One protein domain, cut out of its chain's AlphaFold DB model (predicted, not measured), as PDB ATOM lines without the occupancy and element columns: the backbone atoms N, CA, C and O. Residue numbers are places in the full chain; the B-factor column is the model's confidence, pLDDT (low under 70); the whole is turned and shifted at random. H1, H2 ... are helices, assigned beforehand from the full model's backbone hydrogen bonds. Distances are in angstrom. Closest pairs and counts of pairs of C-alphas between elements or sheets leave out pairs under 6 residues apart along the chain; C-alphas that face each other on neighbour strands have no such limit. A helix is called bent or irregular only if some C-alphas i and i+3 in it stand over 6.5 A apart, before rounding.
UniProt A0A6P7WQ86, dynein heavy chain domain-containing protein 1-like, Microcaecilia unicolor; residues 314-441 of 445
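What this domain is: This is residues 314 to 441 of the 445 residues of the protein "dynein heavy chain domain-containing protein 1-like" of Microcaecilia unicolor (UniProt A0A6P7WQ86). Start with the longest helix, H2: with H3, H4 and H5 it makes a four-helix up-and-down bundle, each helix running against the one before it in the chain. H1 packs on H2 and part of H3, while H6 sits at the side near the first residues of H2, only loosely joined to the rest. The printed part has 128 residues and six named helices, H1 to H6 in chain order, with no named strand; the class is all helix. It is compact, with a radius of gyration of the C-alphas of 14.2 A and spans of 40 by 32 by 30 A.

Where its parts are: Find C-alpha 334 at (110.518, 111.397, 76.777); from there H2 runs 33.3 A to residue 356, with a kink of 38 degrees near residue 350. H1 is residues 314 to 325, 16.3 A; H3 is 366 to 382, 24.6 A; H4 is 386 to 398, 15.4 A; H5 is 406 to 420, 20.8 A. H6, residues 430 to 440, 15.3 A, ends at C-alpha 440, (104.407, 113.144, 82.735). H2 is irregular, C-alphas 352 and 355 being 9.2 A apart, and H4 only just, with 6.53 A from C-alpha 395 to 398.

How they stand to each other: Look first at H2 and H5, which touch, closest at the C-alphas of Leu 343 and Cys 419, 5.8 A, at a shallow tilt of 31 degrees, opposite ways. H4 and H5 form a hairpin, closest at C-alphas 395 and 413, 4.5 A. H3 and H4 form another, closest at C-alphas 380 and 386, 5.4 A. H2, with residues 337 to 344 alone, touches H3, closest at C-alphas 344 and 369, 6.5 A. H1 and H2 form a hairpin, closest at C-alphas 320 and 341, 5.3 A. H6 is close to H2 but not clearly touching, 7.3 A between C-alphas 335 and 436. Every O i to N i+4 pair is within hydrogen-bond range in H1, H3, H5 and H6; in H2 it is 13 of 19, in H4 8 of 9.

The domain as a whole: The C-alphas of Asp 405 and Asp 441, the two farthest apart, are 42.0 A apart. The printed part has no cut and no long link. Confidence is under 70 at residues 328, 330 and 422 to 441.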
ATOM      1  N   LYS A 314     100.067  94.665  77.905       86.06
ATOM      2  CA  LYS A 314      99.784  95.802  78.795       86.06
ATOM      3  C   LYS A 314     100.722  95.825  80.008       86.06
ATOM      4  O   LYS A 314     101.257  96.879  80.336       86.06
ATOM      5  N   LEU A 315     100.945  94.673  80.639       84.56
ATOM      6  CA  LEU A 315     101.783  94.548  81.835       84.56
ATOM      7  C   LEU A 315     103.269  94.669  81.504       84.56
ATOM      8  O   LEU A 315     104.022  95.306  82.242       84.56
ATOM      9  N   ILE A 316     103.685  94.091  80.375       89.44
ATOM     10  CA  ILE A 316     105.051  94.234  79.866       89.44
ATOM     11  C   ILE A 316     105.351  95.715  79.582       89.44
ATOM     12  O   ILE A 316     106.407  96.212  79.977       89.44
ATOM     13  N   LEU A 317     104.409  96.428  78.951       91.19
ATOM     14  CA  LEU A 317     104.517  97.860  78.665       91.19
ATOM     15  C   LEU A 317     104.609  98.694  79.934       91.19
ATOM     16  O   LEU A 317     105.535  99.487  80.071       91.19
ATOM     17  N   GLU A 318     103.674  98.504  80.865       88.56
ATOM     18  CA  GLU A 318     103.659  99.224  82.140       88.56
ATOM     19  C   GLU A 318     105.001  99.076  82.868       88.56
ATOM     20  O   GLU A 318     105.613 100.066  83.274       88.56
ATOM     21  N   ARG A 319     105.521  97.845  82.946       87.81
ATOM     22  CA  ARG A 319     106.823  97.557  83.551       87.81
ATOM     23  C   ARG A 319     107.974  98.237  82.816       87.81
ATOM     24  O   ARG A 319     108.765  98.927  83.456       87.81
ATOM     25  N   SER A 320     108.079  98.042  81.504       91.62
ATOM     26  CA  SER A 320     109.204  98.550  80.706       91.62
ATOM     27  C   SER A 320     109.232 100.077  80.698       91.62
ATOM     28  O   SER A 320     110.300 100.674  80.819       91.62
ATOM     29  N   CYS A 321     108.065 100.721  80.622       91.00
ATOM     30  CA  CYS A 321     107.938 102.172  80.728       91.00
ATOM     31  C   CYS A 321     108.337 102.665  82.121       91.00
ATOM     32  O   CYS A 321     109.143 103.586  82.222       91.00
ATOM     33  N   ASN A 322     107.850 102.033  83.195       89.31
ATOM     34  CA  ASN A 322     108.237 102.401  84.560       89.31
ATOM     35  C   ASN A 322     109.753 102.267  84.777       89.31
ATOM     36  O   ASN A 322     110.380 103.177  85.319       89.31
ATOM     37  N   GLN A 323     110.359 101.179  84.295       89.94
ATOM     38  CA  GLN A 323     111.807 100.954  84.344       89.94
ATOM     39  C   GLN A 323     112.590 101.993  83.528       89.94
ATOM     40  O   GLN A 323     113.619 102.490  83.986       89.94
ATOM     41  N   ALA A 324     112.103 102.344  82.336       90.44
ATOM     42  CA  ALA A 324     112.741 103.333  81.475       90.44
ATOM     43  C   ALA A 324     112.674 104.753  82.064       90.44
ATOM     44  O   ALA A 324     113.659 105.488  81.976       90.44
ATOM     45  N   MET A 325     111.548 105.108  82.692       87.44
ATOM     46  CA  MET A 325     111.304 106.420  83.306       87.44
ATOM     47  C   MET A 325     111.968 106.583  84.678       87.44
ATOM     48  O   MET A 325     112.276 107.703  85.077       87.44
ATOM     49  N   ALA A 326     112.223 105.488  85.400       85.75
ATOM     50  CA  ALA A 326     112.907 105.526  86.694       85.75
ATOM     51  C   ALA A 326     114.373 105.990  86.598       85.75
ATOM     52  O   ALA A 326     114.957 106.387  87.607       85.75
ATOM     53  N   GLN A 327     114.979 105.944  85.408       77.06
ATOM     54  CA  GLN A 327     116.330 106.446  85.168       77.06
ATOM     55  C   GLN A 327     116.254 107.869  84.594       77.06
ATOM     56  O   GLN A 327     115.933 108.018  83.412       77.06
ATOM     57  N   PRO A 328     116.528 108.920  85.392       66.00
ATOM     58  CA  PRO A 328     116.432 110.295  84.915       66.00
ATOM     59  C   PRO A 328     117.445 110.536  83.794       66.00
ATOM     60  O   PRO A 328     118.639 110.297  83.973       66.00
ATOM     61  N   ARG A 329     116.974 111.032  82.643       75.62
ATOM     62  CA  ARG A 329     117.827 111.410  81.507       75.62
ATOM     63  C   ARG A 329     117.490 112.808  81.039       75.62
ATOM     64  O   ARG A 329     116.358 113.083  80.660       75.62
ATOM     65  N   SER A 330     118.476 113.697  81.063       68.62
ATOM     66  CA  SER A 330     118.239 115.131  80.874       68.62
ATOM     67  C   SER A 330     118.216 115.580  79.413       68.62
ATOM     68  O   SER A 330     117.769 116.686  79.131       68.62
ATOM     69  N   LYS A 331     118.763 114.782  78.488       76.69
ATOM     70  CA  LYS A 331     119.029 115.217  77.102       76.69
ATOM     71  C   LYS A 331     118.191 114.521  76.037       76.69
ATOM     72  O   LYS A 331     118.222 114.945  74.887       76.69
ATOM     73  N   THR A 332     117.459 113.472  76.393       80.44
ATOM     74  CA  THR A 332     116.677 112.682  75.442       80.44
ATOM     75  C   THR A 332     115.186 112.973  75.611       80.44
ATOM     76  O   THR A 332     114.716 112.947  76.748       80.44
ATOM     77  N   PRO A 333     114.429 113.214  74.523       86.00
ATOM     78  CA  PRO A 333     112.983 113.405  74.601       86.00
ATOM     79  C   PRO A 333     112.279 112.195  75.227       86.00
ATOM     80  O   PRO A 333     112.630 111.044  74.937       86.00
ATOM     81  N   VAL A 334     111.271 112.445  76.063       86.12
ATOM     82  CA  VAL A 334     110.518 111.397  76.777       86.12
ATOM     83  C   VAL A 334     109.838 110.447  75.791       86.12
ATOM     84  O   VAL A 334     109.829 109.235  75.998       86.12
ATOM     85  N   GLU A 335     109.370 110.966  74.659       86.25
ATOM     86  CA  GLU A 335     108.749 110.200  73.580       86.25
ATOM     87  C   GLU A 335     109.692 109.116  73.041       86.25
ATOM     88  O   GLU A 335     109.251 108.018  72.709       86.25
ATOM     89  N   ARG A 336     111.004 109.386  73.000       88.25
ATOM     90  CA  ARG A 336     112.019 108.422  72.543       88.25
ATOM     91  C   ARG A 336     112.336 107.372  73.597       88.25
ATOM     92  O   ARG A 336     112.567 106.213  73.264       88.25
ATOM     93  N   ILE A 337     112.308 107.752  74.872       90.12
ATOM     94  CA  ILE A 337     112.418 106.808  75.992       90.12
ATOM     95  C   ILE A 337     111.233 105.832  75.959       90.12
ATOM     96  O   ILE A 337     111.436 104.617  76.021       90.12
ATOM     97  N   ILE A 338     110.015 106.349  75.767       90.25
ATOM     98  CA  ILE A 338     108.796 105.541  75.632       90.25
ATOM     99  C   ILE A 338     108.846 104.677  74.365       90.25
ATOM    100  O   ILE A 338     108.504 103.500  74.433       90.25
ATOM    101  N   ALA A 339     109.314 105.202  73.229       91.81
ATOM    102  CA  ALA A 339     109.429 104.432  71.986       91.81
ATOM    103  C   ALA A 339     110.374 103.223  72.125       91.81
ATOM    104  O   ALA A 339     110.069 102.139  71.625       91.81
ATOM    105  N   LEU A 340     111.489 103.367  72.854       93.12
ATOM    106  CA  LEU A 340     112.369 102.237  73.172       93.12
ATOM    107  C   LEU A 340     111.731 101.243  74.145       93.12
ATOM    108  O   LEU A 340     111.874 100.036  73.947       93.12
ATOM    109  N   ALA A 341     111.025 101.721  75.171       93.50
ATOM    110  CA  ALA A 341     110.297 100.848  76.092       93.50
ATOM    111  C   ALA A 341     109.179 100.069  75.372       93.50
ATOM    112  O   ALA A 341     108.978  98.882  75.638       93.50
ATOM    113  N   LEU A 342     108.501 100.708  74.413       94.62
ATOM    114  CA  LEU A 342     107.515 100.088  73.530       94.62
ATOM    115  C   LEU A 342     108.162  99.015  72.655       94.62
ATOM    116  O   LEU A 342     107.674  97.889  72.637       94.62
ATOM    117  N   LEU A 343     109.275  99.332  71.985       95.44
ATOM    118  CA  LEU A 343     110.031  98.360  71.193       95.44
ATOM    119  C   LEU A 343     110.413  97.141  72.039       95.44
ATOM    120  O   LEU A 343     110.122  96.012  71.652       95.44
ATOM    121  N   HIS A 344     111.004  97.371  73.214       95.31
ATOM    122  CA  HIS A 344     111.367  96.313  74.153       95.31
ATOM    123  C   HIS A 344     110.161  95.435  74.504       95.31
ATOM    124  O   HIS A 344     110.225  94.211  74.415       95.31
ATOM    125  N   SER A 345     109.030  96.063  74.825       94.38
ATOM    126  CA  SER A 345     107.809  95.361  75.225       94.38
ATOM    127  C   SER A 345     107.200  94.535  74.098       94.38
ATOM    128  O   SER A 345     106.747  93.417  74.332       94.38
ATOM    129  N   VAL A 346     107.206  95.060  72.871       94.69
ATOM    130  CA  VAL A 346     106.738  94.339  71.680       94.69
ATOM    131  C   VAL A 346     107.623  93.126  71.411       94.69
ATOM    132  O   VAL A 346     107.101  92.050  71.124       94.69
ATOM    133  N   LEU A 347     108.944  93.273  71.539       94.31
ATOM    134  CA  LEU A 347     109.886  92.170  71.361       94.31
ATOM    135  C   LEU A 347     109.719  91.094  72.437       94.31
ATOM    136  O   LEU A 347     109.656  89.919  72.096       94.31
ATOM    137  N   LEU A 348     109.557  91.474  73.708       92.12
ATOM    138  CA  LEU A 348     109.245  90.531  74.786       92.12
ATOM    139  C   LEU A 348     107.917  89.803  74.538       92.12
ATOM    140  O   LEU A 348     107.856  88.580  74.609       92.12
ATOM    141  N   HIS A 349     106.857  90.535  74.188       91.38
ATOM    142  CA  HIS A 349     105.545  89.943  73.928       91.38
ATOM    143  C   HIS A 349     105.558  89.002  72.715       91.38
ATOM    144  O   HIS A 349     104.891  87.969  72.717       91.38
ATOM    145  N   ARG A 350     106.363  89.315  71.692       91.12
ATOM    146  CA  ARG A 350     106.557  88.465  70.509       91.12
ATOM    147  C   ARG A 350     107.060  87.064  70.870       91.12
ATOM    148  O   ARG A 350     106.672  86.109  70.199       91.12
ATOM    149  N   GLN A 351     107.850  86.915  71.935       87.25
ATOM    150  CA  GLN A 351     108.381  85.612  72.359       87.25
ATOM    151  C   GLN A 351     107.290  84.637  72.813       87.25
ATOM    152  O   GLN A 351     107.458  83.425  72.689       87.25
ATOM    153  N   ASN A 352     106.139  85.150  73.256       85.38
ATOM    154  CA  ASN A 352     105.012  84.328  73.705       85.38
ATOM    155  C   ASN A 352     104.383  83.501  72.574       85.38
ATOM    156  O   ASN A 352     103.690  82.522  72.836       85.38
ATOM    157  N   TYR A 353     104.628  83.871  71.315       86.88
ATOM    158  CA  TYR A 353     104.119  83.156  70.144       86.88
ATOM    159  C   TYR A 353     105.063  82.041  69.664       86.88
ATOM    160  O   TYR A 353     104.715  81.312  68.732       86.88
ATOM    161  N   GLY A 354     106.242  81.899  70.285       85.62
ATOM    162  CA  GLY A 354     107.229  80.861  69.985       85.62
ATOM    163  C   GLY A 354     107.493  80.704  68.485       85.62
ATOM    164  O   GLY A 354     107.616  81.691  67.755       85.62
ATOM    165  N   ASN A 355     107.484  79.451  68.027       86.56
ATOM    166  CA  ASN A 355     107.822  79.058  66.655       86.56
ATOM    167  C   ASN A 355     106.850  79.573  65.579       86.56
ATOM    168  O   ASN A 355     107.124  79.444  64.389       86.56
ATOM    169  N   ILE A 356     105.705  80.145  65.972       87.31
ATOM    170  CA  ILE A 356     104.781  80.803  65.035       87.31
ATOM    171  C   ILE A 356     105.321  82.181  64.642       87.31
ATOM    172  O   ILE A 356     105.128  82.621  63.509       87.31
ATOM    173  N   ALA A 357     105.977  82.876  65.574       88.88
ATOM    174  CA  ALA A 357     106.506  84.208  65.327       88.88
ATOM    175  C   ALA A 357     107.976  84.192  64.911       88.88
ATOM    176  O   ALA A 357     108.338  85.009  64.068       88.88
ATOM    177  N   GLN A 358     108.807  83.330  65.496       90.25
ATOM    178  CA  GLN A 358     110.268  83.356  65.351       90.25
ATOM    179  C   GLN A 358     110.867  81.949  65.437       90.25
ATOM    180  O   GLN A 358     110.255  81.075  66.038       90.25
ATOM    181  N   THR A 359     112.047  81.723  64.868       90.81
ATOM    182  CA  THR A 359     112.674  80.391  64.804       90.81
ATOM    183  C   THR A 359     113.165  79.913  66.172       90.81
ATOM    184  O   THR A 359     112.996  78.745  66.507       90.81
ATOM    185  N   GLU A 360     113.731  80.820  66.972       87.62
ATOM    186  CA  GLU A 360     114.325  80.528  68.282       87.62
ATOM    187  C   GLU A 360     113.803  81.482  69.368       87.62
ATOM    188  O   GLU A 360     113.294  82.573  69.091       87.62
ATOM    189  N   LEU A 361     113.944  81.094  70.638       86.06
ATOM    190  CA  LEU A 361     113.653  81.972  71.772       86.06
ATOM    191  C   LEU A 361     114.879  82.821  72.117       86.06
ATOM    192  O   LEU A 361     115.844  82.343  72.708       86.06
ATOM    193  N   TYR A 362     114.820  84.104  71.774       89.06
ATOM    194  CA  TYR A 362     115.854  85.073  72.143       89.06
ATOM    195  C   TYR A 362     115.773  85.422  73.640       89.06
ATOM    196  O   TYR A 362     114.706  85.345  74.238       89.06
ATOM    197  N   GLN A 363     116.873  85.799  74.289       84.56
ATOM    198  CA  GLN A 363     116.888  86.083  75.735       84.56
ATOM    199  C   GLN A 363     116.982  87.586  76.021       84.56
ATOM    200  O   GLN A 363     117.874  88.039  76.734       84.56
ATOM    201  N   TRP A 364     116.058  88.370  75.457       91.50
ATOM    202  CA  TRP A 364     115.987  89.797  75.767       91.50
ATOM    203  C   TRP A 364     115.561  90.020  77.214       91.50
ATOM    204  O   TRP A 364     114.633  89.390  77.722       91.50
ATOM    205  N   SER A 365     116.226  90.963  77.862       90.56
ATOM    206  CA  SER A 365     116.056  91.256  79.276       90.56
ATOM    207  C   SER A 365     116.088  92.757  79.542       90.56
ATOM    208  O   SER A 365     116.466  93.575  78.703       90.56
ATOM    209  N   GLN A 366     115.751  93.131  80.767       90.81
ATOM    210  CA  GLN A 366     115.877  94.486  81.293       90.81
ATOM    211  C   GLN A 366     117.296  95.067  81.107       90.81
ATOM    212  O   GLN A 366     117.435  96.279  80.926       90.81
ATOM    213  N   ALA A 367     118.342  94.233  81.091       92.06
ATOM    214  CA  ALA A 367     119.700  94.692  80.804       92.06
ATOM    215  C   ALA A 367     119.816  95.279  79.385       92.06
ATOM    216  O   ALA A 367     120.443  96.324  79.213       92.06
ATOM    217  N   ASP A 368     119.148  94.678  78.394       95.12
ATOM    218  CA  ASP A 368     119.114  95.179  77.015       95.12
ATOM    219  C   ASP A 368     118.369  96.510  76.921       95.12
ATOM    220  O   ASP A 368     118.832  97.428  76.245       95.12
ATOM    221  N   LEU A 369     117.252  96.655  77.646       94.81
ATOM    222  CA  LEU A 369     116.525  97.925  77.729       94.81
ATOM    223  C   LEU A 369     117.416  99.023  78.320       94.81
ATOM    224  O   LEU A 369     117.532 100.107  77.749       94.81
ATOM    225  N   PHE A 370     118.080  98.754  79.445       94.44
ATOM    226  CA  PHE A 370     118.960  99.728  80.099       94.44
ATOM    227  C   PHE A 370     120.170 100.082  79.242       94.44
ATOM    228  O   PHE A 370     120.548 101.254  79.158       94.44
ATOM    229  N   PHE A 371     120.744  99.093  78.560       95.12
ATOM    230  CA  PHE A 371     121.822  99.317  77.614       95.12
ATOM    231  C   PHE A 371     121.358 100.177  76.433       95.12
ATOM    232  O   PHE A 371     121.999 101.188  76.140       95.12
ATOM    233  N   ALA A 372     120.215  99.855  75.817       94.94
ATOM    234  CA  ALA A 372     119.633 100.639  74.726       94.94
ATOM    235  C   ALA A 372     119.403 102.092  75.127       94.94
ATOM    236  O   ALA A 372     119.723 103.017  74.382       94.94
ATOM    237  N   LEU A 373     118.878 102.293  76.327       93.94
ATOM    238  CA  LEU A 373     118.578 103.609  76.838       93.94
ATOM    239  C   LEU A 373     119.846 104.438  77.153       93.94
ATOM    240  O   LEU A 373     119.880 105.636  76.875       93.94
ATOM    241  N   ASN A 374     120.905 103.815  77.683       93.19
ATOM    242  CA  ASN A 374     122.213 104.461  77.882       93.19
ATOM    243  C   ASN A 374     122.879 104.815  76.540       93.19
ATOM    244  O   ASN A 374     123.434 105.900  76.365       93.19
ATOM    245  N   VAL A 375     122.797 103.911  75.558       93.38
ATOM    246  CA  VAL A 375     123.267 104.171  74.191       93.38
ATOM    247  C   VAL A 375     122.501 105.342  73.577       93.38
ATOM    248  O   VAL A 375     123.135 106.239  73.026       93.38
ATOM    249  N   GLN A 376     121.176 105.388  73.736       92.06
ATOM    250  CA  GLN A 376     120.345 106.482  73.232       92.06
ATOM    251  C   GLN A 376     120.784 107.835  73.796       92.06
ATOM    252  O   GLN A 376     120.914 108.792  73.039       92.06
ATOM    253  N   GLU A 377     121.067 107.916  75.095       91.12
ATOM    254  CA  GLU A 377     121.543 109.153  75.721       91.12
ATOM    255  C   GLU A 377     122.856 109.646  75.102       91.12
ATOM    256  O   GLU A 377     122.998 110.830  74.783       91.12
ATOM    257  N   LYS A 378     123.803 108.732  74.870       90.75
ATOM    258  CA  LYS A 378     125.084 109.053  74.227       90.75
ATOM    259  C   LYS A 378     124.893 109.473  72.772       90.75
ATOM    260  O   LYS A 378     125.449 110.488  72.361       90.75
ATOM    261  N   VAL A 379     124.091 108.737  72.007       91.69
ATOM    262  CA  VAL A 379     123.788 109.050  70.603       91.69
ATOM    263  C   VAL A 379     123.160 110.441  70.491       91.69
ATOM    264  O   VAL A 379     123.599 111.243  69.673       91.69
ATOM    265  N   TRP A 380     122.232 110.782  71.386       88.94
ATOM    266  CA  TRP A 380     121.600 112.105  71.417       88.94
ATOM    267  C   TRP A 380     122.568 113.245  71.766       88.94
ATOM    268  O   TRP A 380     122.333 114.394  71.402       88.94
ATOM    269  N   CYS A 381     123.662 112.948  72.472       87.06
ATOM    270  CA  CYS A 381     124.685 113.939  72.805       87.06
ATOM    271  C   CYS A 381     125.695 114.181  71.680       87.06
ATOM    272  O   CYS A 381     126.253 115.275  71.608       87.06
ATOM    273  N   PHE A 382     125.997 113.158  70.877       86.19
ATOM    274  CA  PHE A 382     127.192 113.150  70.027       86.19
ATOM    275  C   PHE A 382     126.912 112.958  68.532       86.19
ATOM    276  O   PHE A 382     127.800 113.226  67.723       86.19
ATOM    277  N   CYS A 383     125.719 112.509  68.137       87.94
ATOM    278  CA  CYS A 383     125.391 112.227  66.740       87.94
ATOM    279  C   CYS A 383     124.586 113.364  66.097       87.94
ATOM    280  O   CYS A 383     123.709 113.951  66.725       87.94
ATOM    281  N   GLN A 384     124.871 113.646  64.821       82.94
ATOM    282  CA  GLN A 384     124.109 114.617  64.024       82.94
ATOM    283  C   GLN A 384     122.720 114.087  63.645       82.94
ATOM    284  O   GLN A 384     121.760 114.848  63.659       82.94
ATOM    285  N   ASP A 385     122.624 112.788  63.349       88.38
ATOM    286  CA  ASP A 385     121.365 112.086  63.097       88.38
ATOM    287  C   ASP A 385     121.185 110.965  64.132       88.38
ATOM    288  O   ASP A 385     121.614 109.824  63.921       88.38
ATOM    289  N   PRO A 386     120.647 111.288  65.315       88.44
ATOM    290  CA  PRO A 386     120.530 110.314  66.386       88.44
ATOM    291  C   PRO A 386     119.455 109.254  66.112       88.44
ATOM    292  O   PRO A 386     119.497 108.178  66.707       88.44
ATOM    293  N   GLU A 387     118.498 109.521  65.226       88.31
ATOM    294  CA  GLU A 387     117.352 108.642  64.999       88.31
ATOM    295  C   GLU A 387     117.708 107.458  64.110       88.31
ATOM    296  O   GLU A 387     117.424 106.311  64.471       88.31
ATOM    297  N   ASP A 388     118.371 107.718  62.985       90.06
ATOM    298  CA  ASP A 388     118.825 106.662  62.081       90.06
ATOM    299  C   ASP A 388     119.886 105.783  62.758       90.06
ATOM    300  O   ASP A 388     119.845 104.549  62.667       90.06
ATOM    301  N   VAL A 389     120.780 106.401  63.537       92.88
ATOM    302  CA  VAL A 389     121.771 105.677  64.342       92.88
ATOM    303  C   VAL A 389     121.083 104.801  65.390       92.88
ATOM    304  O   VAL A 389     121.436 103.627  65.521       92.88
ATOM    305  N   MET A 390     120.079 105.315  66.108       93.25
ATOM    306  CA  MET A 390     119.385 104.524  67.127       93.25
ATOM    307  C   MET A 390     118.573 103.377  66.514       93.25
ATOM    308  O   MET A 390     118.566 102.280  67.074       93.25
ATOM    309  N   GLN A 391     117.949 103.574  65.347       92.50
ATOM    310  CA  GLN A 391     117.277 102.499  64.605       92.50
ATOM    311  C   GLN A 391     118.245 101.369  64.246       92.50
ATOM    312  O   GLN A 391     117.934 100.190  64.449       92.50
ATOM    313  N   PHE A 392     119.432 101.717  63.745       93.56
ATOM    314  CA  PHE A 392     120.457 100.735  63.414       93.56
ATOM    315  C   PHE A 392     120.966  99.998  64.658       93.56
ATOM    316  O   PHE A 392     120.998  98.764  64.668       93.56
ATOM    317  N   LEU A 393     121.327 100.736  65.714       95.69
ATOM    318  CA  LEU A 393     121.879 100.163  66.940       95.69
ATOM    319  C   LEU A 393     120.857  99.285  67.662       95.69
ATOM    320  O   LEU A 393     121.187  98.156  68.018       95.69
ATOM    321  N   ALA A 394     119.612  99.739  67.827       95.44
ATOM    322  CA  ALA A 394     118.562  98.935  68.450       95.44
ATOM    323  C   ALA A 394     118.292  97.647  67.661       95.44
ATOM    324  O   ALA A 394     118.273  96.561  68.241       95.44
ATOM    325  N   GLY A 395     118.120  97.762  66.341       94.69
ATOM    326  CA  GLY A 395     117.645  96.661  65.505       94.69
ATOM    327  C   GLY A 395     118.721  95.651  65.121       94.69
ATOM    328  O   GLY A 395     118.405  94.476  64.963       94.69
ATOM    329  N   SER A 396     119.974  96.086  64.970       93.94
ATOM    330  CA  SER A 396     121.067  95.224  64.491       93.94
ATOM    331  C   SER A 396     122.046  94.824  65.588       93.94
ATOM    332  O   SER A 396     122.641  93.758  65.490       93.94
ATOM    333  N   VAL A 397     122.232  95.662  66.613       94.94
ATOM    334  CA  VAL A 397     123.275  95.453  67.629       94.94
ATOM    335  C   VAL A 397     122.671  95.033  68.961       94.94
ATOM    336  O   VAL A 397     123.027  93.984  69.477       94.94
ATOM    337  N   ILE A 398     121.748  95.822  69.509       95.88
ATOM    338  CA  ILE A 398     121.231  95.608  70.864       95.88
ATOM    339  C   ILE A 398     120.272  94.420  70.887       95.88
ATOM    340  O   ILE A 398     120.577  93.398  71.484       95.88
ATOM    341  N   TYR A 399     119.137  94.521  70.193       95.81
ATOM    342  CA  TYR A 399     118.182  93.415  70.115       95.81
ATOM    343  C   TYR A 399     118.579  92.410  69.037       95.81
ATOM    344  O   TYR A 399     118.465  91.204  69.250       95.81
ATOM    345  N   GLY A 400     119.093  92.906  67.906       94.38
ATOM    346  CA  GLY A 400     119.562  92.078  66.795       94.38
ATOM    347  C   GLY A 400     120.794  91.231  67.113       94.38
ATOM    348  O   GLY A 400     120.950  90.175  66.515       94.38
ATOM    349  N   GLY A 401     121.632  91.637  68.075       92.88
ATOM    350  CA  GLY A 401     122.837  90.891  68.455       92.88
ATOM    351  C   GLY A 401     122.558  89.524  69.085       92.88
ATOM    352  O   GLY A 401     123.430  88.661  69.079       92.88
ATOM    353  N   HIS A 402     121.335  89.304  69.575       90.25
ATOM    354  CA  HIS A 402     120.877  88.009  70.090       90.25
ATOM    355  C   HIS A 402     120.474  87.029  68.982       90.25
ATOM    356  O   HIS A 402     120.238  85.854  69.258       90.25
ATOM    357  N   ILE A 403     120.340  87.506  67.744       94.44
ATOM    358  CA  ILE A 403     119.656  86.790  66.671       94.44
ATOM    359  C   ILE A 403     120.664  86.223  65.680       94.44
ATOM    360  O   ILE A 403     121.409  86.960  65.035       94.44
ATOM    361  N   LEU A 404     120.633  84.903  65.512       91.12
ATOM    362  CA  LEU A 404     121.442  84.204  64.513       91.12
ATOM    363  C   LEU A 404     120.686  83.998  63.193       91.12
ATOM    364  O   LEU A 404     121.304  83.993  62.129       91.12
ATOM    365  N   ASP A 405     119.360  83.849  63.245       94.81
ATOM    366  CA  ASP A 405     118.542  83.622  62.056       94.81
ATOM    367  C   ASP A 405     118.333  84.922  61.242       94.81
ATOM    368  O   ASP A 405     117.894  85.945  61.780       94.81
ATOM    369  N   PRO A 406     118.615  84.925  59.926       94.50
ATOM    370  CA  PRO A 406     118.533  86.138  59.117       94.50
ATOM    371  C   PRO A 406     117.101  86.652  58.904       94.50
ATOM    372  O   PRO A 406     116.928  87.865  58.722       94.50
ATOM    373  N   ALA A 407     116.086  85.781  58.915       93.38
ATOM    374  CA  ALA A 407     114.687  86.170  58.730       93.38
ATOM    375  C   ALA A 407     114.116  86.806  60.006       93.38
ATOM    376  O   ALA A 407     113.473  87.863  59.943       93.38
ATOM    377  N   ASP A 408     114.441  86.243  61.167       95.38
ATOM    378  CA  ASP A 408     114.137  86.839  62.466       95.38
ATOM    379  C   ASP A 408     114.850  88.181  62.629       95.38
ATOM    380  O   ASP A 408     114.223  89.171  63.015       95.38
ATOM    381  N   ALA A 409     116.126  88.266  62.235       95.31
ATOM    382  CA  ALA A 409     116.883  89.513  62.295       95.31
ATOM    383  C   ALA A 409     116.277  90.590  61.382       95.31
ATOM    384  O   ALA A 409     116.212  91.763  61.757       95.31
ATOM    385  N   ALA A 410     115.811  90.215  60.186       94.94
ATOM    386  CA  ALA A 410     115.104  91.130  59.291       94.94
ATOM    387  C   ALA A 410     113.770  91.597  59.895       94.94
ATOM    388  O   ALA A 410     113.434  92.781  59.802       94.94
ATOM    389  N   THR A 411     113.049  90.698  60.566       94.81
ATOM    390  CA  THR A 411     111.784  91.027  61.228       94.81
ATOM    391  C   THR A 411     111.997  91.979  62.403       94.81
ATOM    392  O   THR A 411     111.313  92.996  62.490       94.81
ATOM    393  N   VAL A 412     112.989  91.731  63.265       95.50
ATOM    394  CA  VAL A 412     113.321  92.625  64.388       95.50
ATOM    395  C   VAL A 412     113.799  93.991  63.898       95.50
ATOM    396  O   VAL A 412     113.381  95.012  64.448       95.50
ATOM    397  N   ARG A 413     114.584  94.049  62.813       95.00
ATOM    398  CA  ARG A 413     114.944  95.319  62.156       95.00
ATOM    399  C   ARG A 413     113.713  96.078  61.656       95.00
ATOM    400  O   ARG A 413     113.609  97.277  61.901       95.00
ATOM    401  N   SER A 414     112.769  95.390  61.018       94.62
ATOM    402  CA  SER A 414     111.511  95.987  60.547       94.62
ATOM    403  C   SER A 414     110.670  96.540  61.706       94.62
ATOM    404  O   SER A 414     110.304  97.715  61.698       94.62
ATOM    405  N   VAL A 415     110.457  95.743  62.761       94.50
ATOM    406  CA  VAL A 415     109.722  96.160  63.971       94.50
ATOM    407  C   VAL A 415     110.396  97.358  64.643       94.50
ATOM    408  O   VAL A 415     109.717  98.310  65.026       94.50
ATOM    409  N   THR A 416     111.728  97.352  64.731       95.00
ATOM    410  CA  THR A 416     112.514  98.468  65.279       95.00
ATOM    411  C   THR A 416     112.274  99.754  64.497       95.00
ATOM    412  O   THR A 416     111.986 100.791  65.093       95.00
ATOM    413  N   GLN A 417     112.337  99.691  63.166       91.69
ATOM    414  CA  GLN A 417     112.056 100.846  62.315       91.69
ATOM    415  C   GLN A 417     110.622 101.345  62.505       91.69
ATOM    416  O   GLN A 417     110.410 102.549  62.604       91.69
ATOM    417  N   SER A 418     109.635 100.450  62.594       90.88
ATOM    418  CA  SER A 418     108.242 100.839  62.834       90.88
ATOM    419  C   SER A 418     108.027 101.502  64.196       90.88
ATOM    420  O   SER A 418     107.230 102.431  64.281       90.88
ATOM    421  N   CYS A 419     108.727 101.055  65.242       90.38
ATOM    422  CA  CYS A 419     108.579 101.605  66.593       90.38
ATOM    423  C   CYS A 419     109.333 102.929  66.790       90.38
ATOM    424  O   CYS A 419     108.875 103.777  67.551       90.38
ATOM    425  N   LEU A 420     110.492 103.104  66.144       88.88
ATOM    426  CA  LEU A 420     111.368 104.262  66.370       88.88
ATOM    427  C   LEU A 420     111.207 105.387  65.335       88.88
ATOM    428  O   LEU A 420     111.625 106.513  65.611       88.88
ATOM    429  N   LYS A 421     110.584 105.137  64.173       83.12
ATOM    430  CA  LYS A 421     110.320 106.185  63.169       83.12
ATOM    431  C   LYS A 421     109.343 107.243  63.691       83.12
ATOM    432  O   LYS A 421     108.272 106.929  64.195       83.12
ATOM    433  N   VAL A 422     109.693 108.514  63.486       59.97
ATOM    434  CA  VAL A 422     108.923 109.715  63.895       59.97
ATOM    435  C   VAL A 422     107.588 109.850  63.168       59.97
ATOM    436  O   VAL A 422     106.641 110.432  63.685       59.97
ATOM    437  N   HIS A 423     107.519 109.315  61.953       53.31
ATOM    438  CA  HIS A 423     106.347 109.378  61.095       53.31
ATOM    439  C   HIS A 423     105.818 107.969  60.876       53.31
ATOM    440  O   HIS A 423     105.916 107.410  59.782       53.31
ATOM    441  N   SER A 424     105.252 107.365  61.921       44.00
ATOM    442  CA  SER A 424     104.275 106.322  61.664       44.00
ATOM    443  C   SER A 424     103.156 106.969  60.842       44.00
ATOM    444  O   SER A 424     102.501 107.906  61.281       44.00
ATOM    445  N   THR A 425     102.919 106.480  59.629       40.56
ATOM    446  CA  THR A 425     101.710 106.796  58.846       40.56
ATOM    447  C   THR A 425     100.421 106.366  59.562       40.56
ATOM    448  O   THR A 425      99.319 106.666  59.113       40.56
ATOM    449  N   LEU A 426     100.550 105.687  60.702       45.62
ATOM    450  CA  LEU A 426      99.527 105.574  61.721       45.62
ATOM    451  C   LEU A 426      99.486 106.901  62.486       45.62
ATOM    452  O   LEU A 426     100.413 107.196  63.241       45.62
ATOM    453  N   LEU A 427      98.426 107.692  62.270       37.00
ATOM    454  CA  LEU A 427      98.084 108.843  63.115       37.00
ATOM    455  C   LEU A 427      98.342 108.491  64.589       37.00
ATOM    456  O   LEU A 427      98.004 107.363  64.976       37.00
ATOM    457  N   PRO A 428      98.882 109.409  65.415       41.66
ATOM    458  CA  PRO A 428      98.937 109.182  66.848       41.66
ATOM    459  C   PRO A 428      97.504 108.911  67.289       41.66
ATOM    460  O   PRO A 428      96.633 109.782  67.270       41.66
ATOM    461  N   THR A 429      97.208 107.653  67.601       50.00
ATOM    462  CA  THR A 429      95.963 107.366  68.290       50.00
ATOM    463  C   THR A 429      96.078 108.101  69.617       50.00
ATOM    464  O   THR A 429      97.142 108.092  70.242       50.00
ATOM    465  N   GLN A 430      94.993 108.747  70.047       53.44
ATOM    466  CA  GLN A 430      94.921 109.527  71.291       53.44
ATOM    467  C   GLN A 430      95.518 108.802  72.516       53.44
ATOM    468  O   GLN A 430      95.785 109.436  73.526       53.44
ATOM    469  N   GLY A 431      95.717 107.478  72.452       52.69
ATOM    470  CA  GLY A 431      96.367 106.662  73.470       52.69
ATOM    471  C   GLY A 431      97.850 106.963  73.719       52.69
ATOM    472  O   GLY A 431      98.238 106.926  74.878       52.69
ATOM    473  N   LEU A 432      98.672 107.281  72.708       50.88
ATOM    474  CA  LEU A 432     100.105 107.587  72.917       50.88
ATOM    475  C   LEU A 432     100.301 108.965  73.558       50.88
ATOM    476  O   LEU A 432     101.088 109.104  74.492       50.88
ATOM    477  N   GLU A 433      99.522 109.957  73.121       54.16
ATOM    478  CA  GLU A 433      99.479 111.283  73.749       54.16
ATOM    479  C   GLU A 433      98.915 111.207  75.173       54.16
ATOM    480  O   GLU A 433      99.497 111.791  76.082       54.16
ATOM    481  N   LYS A 434      97.852 110.416  75.402       55.34
ATOM    482  CA  LYS A 434      97.312 110.157  76.748       55.34
ATOM    483  C   LYS A 434      98.283 109.391  77.644       55.34
ATOM    484  O   LYS A 434      98.342 109.668  78.834       55.34
ATOM    485  N   LEU A 435      99.035 108.425  77.115       49.53
ATOM    486  CA  LEU A 435     100.065 107.714  77.881       49.53
ATOM    487  C   LEU A 435     101.206 108.655  78.256       49.53
ATOM    488  O   LEU A 435     101.628 108.657  79.406       49.53
ATOM    489  N   SER A 436     101.665 109.483  77.313       50.69
ATOM    490  CA  SER A 436     102.680 110.503  77.582       50.69
ATOM    491  C   SER A 436     102.194 111.508  78.630       50.69
ATOM    492  O   SER A 436     102.908 111.763  79.598       50.69
ATOM    493  N   SER A 437     100.956 112.008  78.517       57.69
ATOM    494  CA  SER A 437     100.384 112.948  79.490       57.69
ATOM    495  C   SER A 437     100.222 112.315  80.875       57.69
ATOM    496  O   SER A 437     100.631 112.904  81.864       57.69
ATOM    497  N   VAL A 438      99.713 111.080  80.966       60.62
ATOM    498  CA  VAL A 438      99.553 110.361  82.248       60.62
ATOM    499  C   VAL A 438     100.901 110.056  82.909       60.62
ATOM    500  O   VAL A 438     101.012 110.104  84.131       60.62
ATOM    501  N   LEU A 439     101.936 109.743  82.126       49.09
ATOM    502  CA  LEU A 439     103.267 109.442  82.660       49.09
ATOM    503  C   LEU A 439     104.062 110.703  83.038       49.09
ATOM    504  O   LEU A 439     104.955 110.615  83.881       49.09
ATOM    505  N   THR A 440     103.756 111.856  82.435       53.25
ATOM    506  CA  THR A 440     104.407 113.144  82.735       53.25
ATOM    507  C   THR A 440     103.718 113.916  83.865       53.25
ATOM    508  O   THR A 440     104.414 114.592  84.621       53.25
ATOM    509  N   ASP A 441     102.410 113.733  84.082       48.16
ATOM    510  CA  ASP A 441     101.633 114.329  85.187       48.16
ATOM    511  C   ASP A 441     101.859 113.643  86.555       48.16
ATOM    512  O   ASP A 441     100.940 113.456  87.352       48.16
TER     513      ASP A 441